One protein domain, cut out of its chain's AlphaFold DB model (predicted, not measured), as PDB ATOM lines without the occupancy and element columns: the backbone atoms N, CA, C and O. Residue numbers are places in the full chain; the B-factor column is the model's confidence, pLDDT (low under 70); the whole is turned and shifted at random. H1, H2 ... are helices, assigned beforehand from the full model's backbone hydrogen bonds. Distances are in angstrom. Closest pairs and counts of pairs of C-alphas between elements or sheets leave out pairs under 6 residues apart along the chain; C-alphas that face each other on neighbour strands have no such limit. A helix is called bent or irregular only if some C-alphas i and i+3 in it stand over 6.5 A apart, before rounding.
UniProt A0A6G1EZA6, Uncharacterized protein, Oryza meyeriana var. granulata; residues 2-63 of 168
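This is residues 2 to 63 of the 168 residues of an uncharacterized protein of Oryza meyeriana var. granulata (UniProt A0A6G1EZA6). Two longer helices, H3 and H4, meet near their ends at a tight link and open from there as a V, with the one-turn helix H2 tucked between them. A second short helix, H1, packs on H4 alone, and a long loop, residues 20 to 32, leads from H2 to H3. The printed part has 62 residues with four named helices, in the order H1, H2, H3, H4, and no named strand; the class is all helix. It is compact, with a radius of gyration of the C-alphas of 10.9 A and spans of 32 by 22 by 17 A.

Begin at H1, residues 2 to 6, which touches residues 52 to 56 of H4, residues 45 to 60; the closest C-alphas are those of Arg 3 and Thr 52, 6.5 A apart. Next look at H2, residues 16 to 19, which touches H4, closest at the C-alphas of Cys 17 and Ser 48, 5.3 A apart. H2 also touches H3, residues 33 to 43, closest at the C-alphas of Cys 16 and Glu 40, 6.7 A apart. H3 and H4 are close but not clearly touching, with the C-alphas of Val 41 and Ser 48 closest at 5.9 A; they run opposite ways at a steep tilt of 58 degrees. H1 and H3 are only just apart, at 8.4 A, and H1 and H2 are apart. In H1, H3 and H4 every O i to N i+4 pair is within hydrogen-bond range; H2 is too short for such a pair.

Find C-alpha 2 at (168.756, 141.107, 169.375), where H1 begins its 6.2 A. H2 is neither bent nor irregular, but only just: C-alphas 16 and 19 are 6.1 A apart. From C-alpha 33 at (156.023, 141.859, 163.249), H3 runs 15.0 A to residue 43. H4 runs 22.5 A from residue 45 to C-alpha 60 at (178.909, 135.037, 159.997).

The two C-alphas farthest apart are those of Asn 31 and Gln 63, at 34.1 A. The printed part has no cut; the link from H2 to H3 is long, with 13 residues. The mean pLDDT of the printed part is 70.7, and residues 20 to 28 and 54 to 63 are among those under 70.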
ATOM      1  N   LEU A   2     167.660 141.770 170.102       69.81
ATOM      2  CA  LEU A   2     168.756 141.107 169.375       69.81
ATOM      3  C   LEU A   2     168.334 140.750 167.934       69.81
ATOM      4  O   LEU A   2     169.036 141.077 166.986       69.81
ATOM      5  N   ARG A   3     167.119 140.206 167.776       72.38
ATOM      6  CA  ARG A   3     166.509 139.827 166.489       72.38
ATOM      7  C   ARG A   3     166.322 141.004 165.524       72.38
ATOM      8  O   ARG A   3     166.722 140.920 164.371       72.38
ATOM      9  N   LYS A   4     165.780 142.130 166.006       76.25
ATOM     10  CA  LYS A   4     165.608 143.361 165.208       76.25
ATOM     11  C   LYS A   4     166.948 143.889 164.681       76.25
ATOM     12  O   LYS A   4     167.031 144.336 163.546       76.25
ATOM     13  N   ARG A   5     168.012 143.770 165.482       71.31
ATOM     14  CA  ARG A   5     169.376 144.138 165.079       71.31
ATOM     15  C   ARG A   5     170.010 143.135 164.110       71.31
ATOM     16  O   ARG A   5     170.743 143.546 163.213       71.31
ATOM     17  N   ALA A   6     169.713 141.845 164.264       68.75
ATOM     18  CA  ALA A   6     170.119 140.819 163.306       68.75
ATOM     19  C   ALA A   6     169.505 141.078 161.918       68.75
ATOM     20  O   ALA A   6     170.188 140.929 160.916       68.75
ATOM     21  N   LEU A   7     168.262 141.570 161.869       71.00
ATOM     22  CA  LEU A   7     167.544 141.943 160.642       71.00
ATOM     23  C   LEU A   7     167.888 143.349 160.109       71.00
ATOM     24  O   LEU A   7     167.131 143.898 159.318       71.00
ATOM     25  N   TYR A   8     168.986 143.974 160.546       70.81
ATOM     26  CA  TYR A   8     169.359 145.339 160.131       70.81
ATOM     27  C   TYR A   8     168.270 146.403 160.391       70.81
ATOM     28  O   TYR A   8     168.178 147.401 159.684       70.81
ATOM     29  N   ASN A   9     167.447 146.205 161.427       73.69
ATOM     30  CA  ASN A   9     166.237 146.983 161.729       73.69
ATOM     31  C   ASN A   9     165.128 146.918 160.662       73.69
ATOM     32  O   ASN A   9     164.099 147.575 160.836       73.69
ATOM     33  N   ASP A  10     165.279 146.098 159.623       75.12
ATOM     34  CA  ASP A  10     164.251 145.857 158.618       75.12
ATOM     35  C   ASP A  10     163.321 144.714 159.055       75.12
ATOM     36  O   ASP A  10     163.557 143.527 158.817       75.12
ATOM     37  N   MET A  11     162.227 145.086 159.722       72.50
ATOM     38  CA  MET A  11     161.220 144.139 160.209       72.50
ATOM     39  C   MET A  11     160.330 143.572 159.093       72.50
ATOM     40  O   MET A  11     159.541 142.674 159.368       72.50
ATOM     41  N   THR A  12     160.448 144.032 157.841       72.69
ATOM     42  CA  THR A  12     159.694 143.441 156.718       72.69
ATOM     43  C   THR A  12     160.201 142.043 156.359       72.69
ATOM     44  O   THR A  12     159.450 141.216 155.844       72.69
ATOM     45  N   ARG A  13     161.462 141.756 156.701       69.62
ATOM     46  CA  ARG A  13     162.119 140.450 156.546       69.62
ATOM     47  C   ARG A  13     161.891 139.523 157.742       69.62
ATOM     48  O   ARG A  13     162.453 138.429 157.787       69.62
ATOM     49  N   TYR A  14     161.114 139.959 158.733       75.75
ATOM     50  CA  TYR A  14     160.825 139.153 159.910       75.75
ATOM     51  C   TYR A  14     159.907 137.977 159.555       75.75
ATOM     52  O   TYR A  14     158.810 138.152 159.031       75.75
ATOM     53  N   VAL A  15     160.375 136.781 159.909       76.06
ATOM     54  CA  VAL A  15     159.606 135.537 159.913       76.06
ATOM     55  C   VAL A  15     159.740 134.925 161.306       76.06
ATOM     56  O   VAL A  15     160.855 134.815 161.840       76.06
ATOM     57  N   CYS A  16     158.604 134.554 161.890       76.62
ATOM     58  CA  CYS A  16     158.466 133.911 163.188       76.62
ATOM     59  C   CYS A  16     159.332 132.655 163.243       76.62
ATOM     60  O   CYS A  16     159.384 131.888 162.282       76.62
ATOM     61  N   CYS A  17     160.079 132.478 164.335       71.31
ATOM     62  CA  CYS A  17     161.031 131.375 164.524       71.31
ATOM     63  C   CYS A  17     162.005 131.185 163.341       71.31
ATOM     64  O   CYS A  17     162.446 130.068 163.080       71.31
ATOM     65  N   ALA A  18     162.289 132.251 162.582       69.94
ATOM     66  CA  ALA A  18     163.052 132.236 161.329       69.94
ATOM     67  C   ALA A  18     162.570 131.226 160.265       69.94
ATOM     68  O   ALA A  18     163.354 130.847 159.402       69.94
ATOM     69  N   GLY A  19     161.308 130.787 160.308       71.62
ATOM     70  CA  GLY A  19     160.790 129.788 159.369       71.62
ATOM     71  C   GLY A  19     160.964 128.330 159.809       71.62
ATOM     72  O   GLY A  19     160.499 127.441 159.103       71.62
ATOM     73  N   TYR A  20     161.594 128.058 160.962       65.94
ATOM     74  CA  TYR A  20     161.880 126.685 161.414       65.94
ATOM     75  C   TYR A  20     160.706 125.988 162.105       65.94
ATOM     76  O   TYR A  20     160.710 124.766 162.234       65.94
ATOM     77  N   MET A  21     159.708 126.742 162.570       64.31
ATOM     78  CA  MET A  21     158.561 126.202 163.306       64.31
ATOM     79  C   MET A  21     157.301 126.222 162.424       64.31
ATOM     80  O   MET A  21     157.114 127.178 161.672       64.31
ATOM     81  N   PRO A  22     156.373 125.254 162.525       64.19
ATOM     82  CA  PRO A  22     155.108 125.253 161.779       64.19
ATOM     83  C   PRO A  22     154.201 126.478 162.005       64.19
ATOM     84  O   PRO A  22     153.260 126.682 161.238       64.19
ATOM     85  N   CYS A  23     154.456 127.296 163.034       64.69
ATOM     86  CA  CYS A  23     153.760 128.567 163.259       64.69
ATOM     87  C   CYS A  23     154.244 129.710 162.339       64.69
ATOM     88  O   CYS A  23     153.549 130.718 162.188       64.69
ATOM     89  N   SER A  24     155.397 129.544 161.681       66.44
ATOM     90  CA  SER A  24     155.973 130.522 160.748       66.44
ATOM     91  C   SER A  24     155.050 130.743 159.545       66.44
ATOM     92  O   SER A  24     154.499 129.786 158.998       66.44
ATOM     93  N   GLY A  25     154.832 131.993 159.129       64.00
ATOM     94  CA  GLY A  25     153.921 132.315 158.020       64.00
ATOM     95  C   GLY A  25     152.433 132.346 158.373       64.00
ATOM     96  O   GLY A  25     151.636 132.818 157.564       64.00
ATOM     97  N   ARG A  26     152.034 131.874 159.564       66.19
ATOM     98  CA  ARG A  26     150.618 131.752 159.968       66.19
ATOM     99  C   ARG A  26     150.199 132.730 161.066       66.19
ATOM    100  O   ARG A  26     149.010 132.989 161.215       66.19
ATOM    101  N   CYS A  27     151.152 133.327 161.781       64.06
ATOM    102  CA  CYS A  27     150.888 134.232 162.908       64.06
ATOM    103  C   CYS A  27     150.631 135.705 162.523       64.06
ATOM    104  O   CYS A  27     150.708 136.579 163.381       64.06
ATOM    105  N   GLY A  28     150.355 136.024 161.252       65.94
ATOM    106  CA  GLY A  28     150.112 137.418 160.837       65.94
ATOM    107  C   GLY A  28     151.348 138.327 160.931       65.94
ATOM    108  O   GLY A  28     151.224 139.550 160.987       65.94
ATOM    109  N   GLU A  29     152.541 137.730 160.908       73.38
ATOM    110  CA  GLU A  29     153.853 138.380 161.053       73.38
ATOM    111  C   GLU A  29     154.096 139.552 160.088       73.38
ATOM    112  O   GLU A  29     154.796 140.496 160.441       73.38
ATOM    113  N   LYS A  30     153.454 139.548 158.911       67.94
ATOM    114  CA  LYS A  30     153.526 140.639 157.922       67.94
ATOM    115  C   LYS A  30     152.783 141.909 158.348       67.94
ATOM    116  O   LYS A  30     153.185 142.997 157.956       67.94
ATOM    117  N   ASN A  31     151.707 141.775 159.125       71.94
ATOM    118  CA  ASN A  31     150.868 142.908 159.528       71.94
ATOM    119  C   ASN A  31     151.373 143.561 160.822       71.94
ATOM    120  O   ASN A  31     151.262 144.774 160.970       71.94
ATOM    121  N   CYS A  32     151.915 142.776 161.763       78.06
ATOM    122  CA  CYS A  32     152.416 143.255 163.059       78.06
ATOM    123  C   CYS A  32     153.638 142.433 163.532       78.06
ATOM    124  O   CYS A  32     153.517 141.595 164.431       78.06
ATOM    125  N   PRO A  33     154.836 142.669 162.966       79.38
ATOM    126  CA  PRO A  33     156.023 141.859 163.249       79.38
ATOM    127  C   PRO A  33     156.552 142.027 164.682       79.38
ATOM    128  O   PRO A  33     157.104 141.088 165.245       79.38
ATOM    129  N   GLU A  34     156.365 143.191 165.314       81.12
ATOM    130  CA  GLU A  34     156.841 143.428 166.688       81.12
ATOM    131  C   GLU A  34     156.019 142.674 167.741       81.12
ATOM    132  O   GLU A  34     156.592 142.126 168.682       81.12
ATOM    133  N   LEU A  35     154.694 142.589 167.560       80.94
ATOM    134  CA  LEU A  35     153.825 141.778 168.417       80.94
ATOM    135  C   LEU A  35     154.114 140.291 168.234       80.94
ATOM    136  O   LEU A  35     154.265 139.577 169.220       80.94
ATOM    137  N   CYS A  36     154.266 139.839 166.988       82.12
ATOM    138  CA  CYS A  36     154.630 138.455 166.705       82.12
ATOM    139  C   CYS A  36     155.994 138.095 167.315       82.12
ATOM    140  O   CYS A  36     156.125 137.031 167.912       82.12
ATOM    141  N   LEU A  37     156.978 139.002 167.265       80.81
ATOM    142  CA  LEU A  37     158.275 138.817 167.918       80.81
ATOM    143  C   LEU A  37     158.155 138.755 169.448       80.81
ATOM    144  O   LEU A  37     158.819 137.934 170.074       80.81
ATOM    145  N   ALA A  38     157.314 139.590 170.061       80.12
ATOM    146  CA  ALA A  38     157.063 139.524 171.500       80.12
ATOM    147  C   ALA A  38     156.418 138.186 171.898       80.12
ATOM    148  O   ALA A  38     156.854 137.547 172.856       80.12
ATOM    149  N   THR A  39     155.429 137.726 171.126       79.12
ATOM    150  CA  THR A  39     154.783 136.423 171.321       79.12
ATOM    151  C   THR A  39     155.750 135.264 171.083       79.12
ATOM    152  O   THR A  39     155.727 134.297 171.834       79.12
ATOM    153  N   GLU A  40     156.637 135.354 170.095       80.50
ATOM    154  CA  GLU A  40     157.661 134.340 169.829       80.50
ATOM    155  C   GLU A  40     158.616 134.187 171.018       80.50
ATOM    156  O   GLU A  40     158.878 133.073 171.462       80.50
ATOM    157  N   VAL A  41     159.098 135.299 171.580       77.56
ATOM    158  CA  VAL A  41     159.996 135.280 172.744       77.56
ATOM    159  C   VAL A  41     159.288 134.747 173.994       77.56
ATOM    160  O   VAL A  41     159.932 134.106 174.818       77.56
ATOM    161  N   PHE A  42     157.978 134.972 174.133       73.44
ATOM    162  CA  PHE A  42     157.207 134.526 175.296       73.44
ATOM    163  C   PHE A  42     156.746 133.062 175.197       73.44
ATOM    164  O   PHE A  42     156.922 132.290 176.132       73.44
ATOM    165  N   CYS A  43     156.174 132.660 174.062       70.62
ATOM    166  CA  CYS A  43     155.573 131.336 173.862       70.62
ATOM    167  C   CYS A  43     156.537 130.316 173.244       70.62
ATOM    168  O   CYS A  43     156.310 129.113 173.340       70.62
ATOM    169  N   CYS A  44     157.591 130.775 172.571       74.19
ATOM    170  CA  CYS A  44     158.533 129.937 171.832       74.19
ATOM    171  C   CYS A  44     159.981 130.336 172.136       74.19
ATOM    172  O   CYS A  44     160.828 130.282 171.243       74.19
ATOM    173  N   PHE A  45     160.273 130.733 173.384       73.56
ATOM    174  CA  PHE A  45     161.573 131.278 173.792       73.56
ATOM    175  C   PHE A  45     162.746 130.464 173.239       73.56
ATOM    176  O   PHE A  45     163.645 131.012 172.598       73.56
ATOM    177  N   GLY A  46     162.695 129.140 173.393       72.44
ATOM    178  CA  GLY A  46     163.788 128.293 172.949       72.44
ATOM    179  C   GLY A  46     163.980 128.220 171.441       72.44
ATOM    180  O   GLY A  46     165.103 128.282 170.940       72.44
ATOM    181  N   SER A  47     162.882 128.179 170.696       72.75
ATOM    182  CA  SER A  47     162.900 128.244 169.235       72.75
ATOM    183  C   SER A  47     163.321 129.624 168.736       72.75
ATOM    184  O   SER A  47     163.997 129.726 167.715       72.75
ATOM    185  N   SER A  48     163.006 130.685 169.481       74.19
ATOM    186  CA  SER A  48     163.444 132.048 169.188       74.19
ATOM    187  C   SER A  48     164.955 132.226 169.375       74.19
ATOM    188  O   SER A  48     165.642 132.757 168.496       74.19
ATOM    189  N   VAL A  49     165.512 131.711 170.477       74.25
ATOM    190  CA  VAL A  49     166.961 131.738 170.740       74.25
ATOM    191  C   VAL A  49     167.714 130.884 169.718       74.25
ATOM    192  O   VAL A  49     168.687 131.361 169.129       74.25
ATOM    193  N   ALA A  50     167.249 129.658 169.456       74.81
ATOM    194  CA  ALA A  50     167.871 128.761 168.483       74.81
ATOM    195  C   ALA A  50     167.820 129.334 167.060       74.81
ATOM    196  O   ALA A  50     168.839 129.402 166.382       74.81
ATOM    197  N   SER A  51     166.665 129.832 166.618       71.81
ATOM    198  CA  SER A  51     166.523 130.418 165.280       71.81
ATOM    199  C   SER A  51     167.331 131.708 165.103       71.81
ATOM    200  O   SER A  51     167.838 131.981 164.015       71.81
ATOM    201  N   THR A  52     167.511 132.498 166.168       71.56
ATOM    202  CA  THR A  52     168.403 133.667 166.159       71.56
ATOM    203  C   THR A  52     169.867 133.256 166.086       71.56
ATOM    204  O   THR A  52     170.625 133.873 165.341       71.56
ATOM    205  N   ARG A  53     170.262 132.201 166.809       73.69
ATOM    206  CA  ARG A  53     171.600 131.608 166.702       73.69
ATOM    207  C   ARG A  53     171.882 131.153 165.278       73.69
ATOM    208  O   ARG A  53     172.889 131.561 164.719       73.69
ATOM    209  N   PHE A  54     170.990 130.358 164.694       67.81
ATOM    210  CA  PHE A  54     171.175 129.840 163.343       67.81
ATOM    211  C   PHE A  54     171.246 130.960 162.311       67.81
ATOM    212  O   PHE A  54     172.153 130.946 161.491       67.81
ATOM    213  N   LEU A  55     170.378 131.974 162.407       69.25
ATOM    214  CA  LEU A  55     170.443 133.144 161.528       69.25
ATOM    215  C   LEU A  55     171.813 133.842 161.595       69.25
ATOM    216  O   LEU A  55     172.351 134.236 160.571       69.25
ATOM    217  N   LEU A  56     172.383 134.003 162.792       65.56
ATOM    218  CA  LEU A  56     173.681 134.663 162.957       65.56
ATOM    219  C   LEU A  56     174.859 133.769 162.557       65.56
ATOM    220  O   LEU A  56     175.840 134.267 162.022       65.56
ATOM    221  N   GLN A  57     174.779 132.462 162.803       59.41
ATOM    222  CA  GLN A  57     175.784 131.508 162.330       59.41
ATOM    223  C   GLN A  57     175.840 131.457 160.802       59.41
ATOM    224  O   GLN A  57     176.936 131.378 160.253       59.41
ATOM    225  N   ASP A  58     174.683 131.564 160.143       59.56
ATOM    226  CA  ASP A  58     174.556 131.690 158.686       59.56
ATOM    227  C   ASP A  58     175.188 132.994 158.193       59.56
ATOM    228  O   ASP A  58     176.027 132.985 157.296       59.56
ATOM    229  N   GLU A  59     174.856 134.110 158.848       59.94
ATOM    230  CA  GLU A  59     175.374 135.429 158.489       59.94
ATOM    231  C   GLU A  59     176.899 135.508 158.638       59.94
ATOM    232  O   GLU A  59     177.553 136.114 157.802       59.94
ATOM    233  N   PHE A  60     177.479 134.914 159.689       55.72
ATOM    234  CA  PHE A  60     178.909 135.037 159.997       55.72
ATOM    235  C   PHE A  60     179.783 133.869 159.520       55.72
ATOM    236  O   PHE A  60     181.005 133.950 159.633       55.72
ATOM    237  N   ASN A  61     179.190 132.790 159.001       53.91
ATOM    238  CA  ASN A  61     179.879 131.540 158.656       53.91
ATOM    239  C   ASN A  61     180.739 130.973 159.812       53.91
ATOM    240  O   ASN A  61     181.841 130.457 159.612       53.91
ATOM    241  N   ILE A  62     180.249 131.102 161.050       55.69
ATOM    242  CA  ILE A  62     180.933 130.626 162.260       55.69
ATOM    243  C   ILE A  62     180.322 129.288 162.674       55.69
ATOM    244  O   ILE A  62     179.130 129.199 162.977       55.69
ATOM    245  N   GLN A  63     181.153 128.248 162.738       54.41
ATOM    246  CA  GLN A  63     180.724 126.933 163.213       54.41
ATOM    247  C   GLN A  63     180.675 126.870 164.743       54.41
ATOM    248  O   GLN A  63     181.419 127.562 165.443       54.41
TER     249      GLN A  63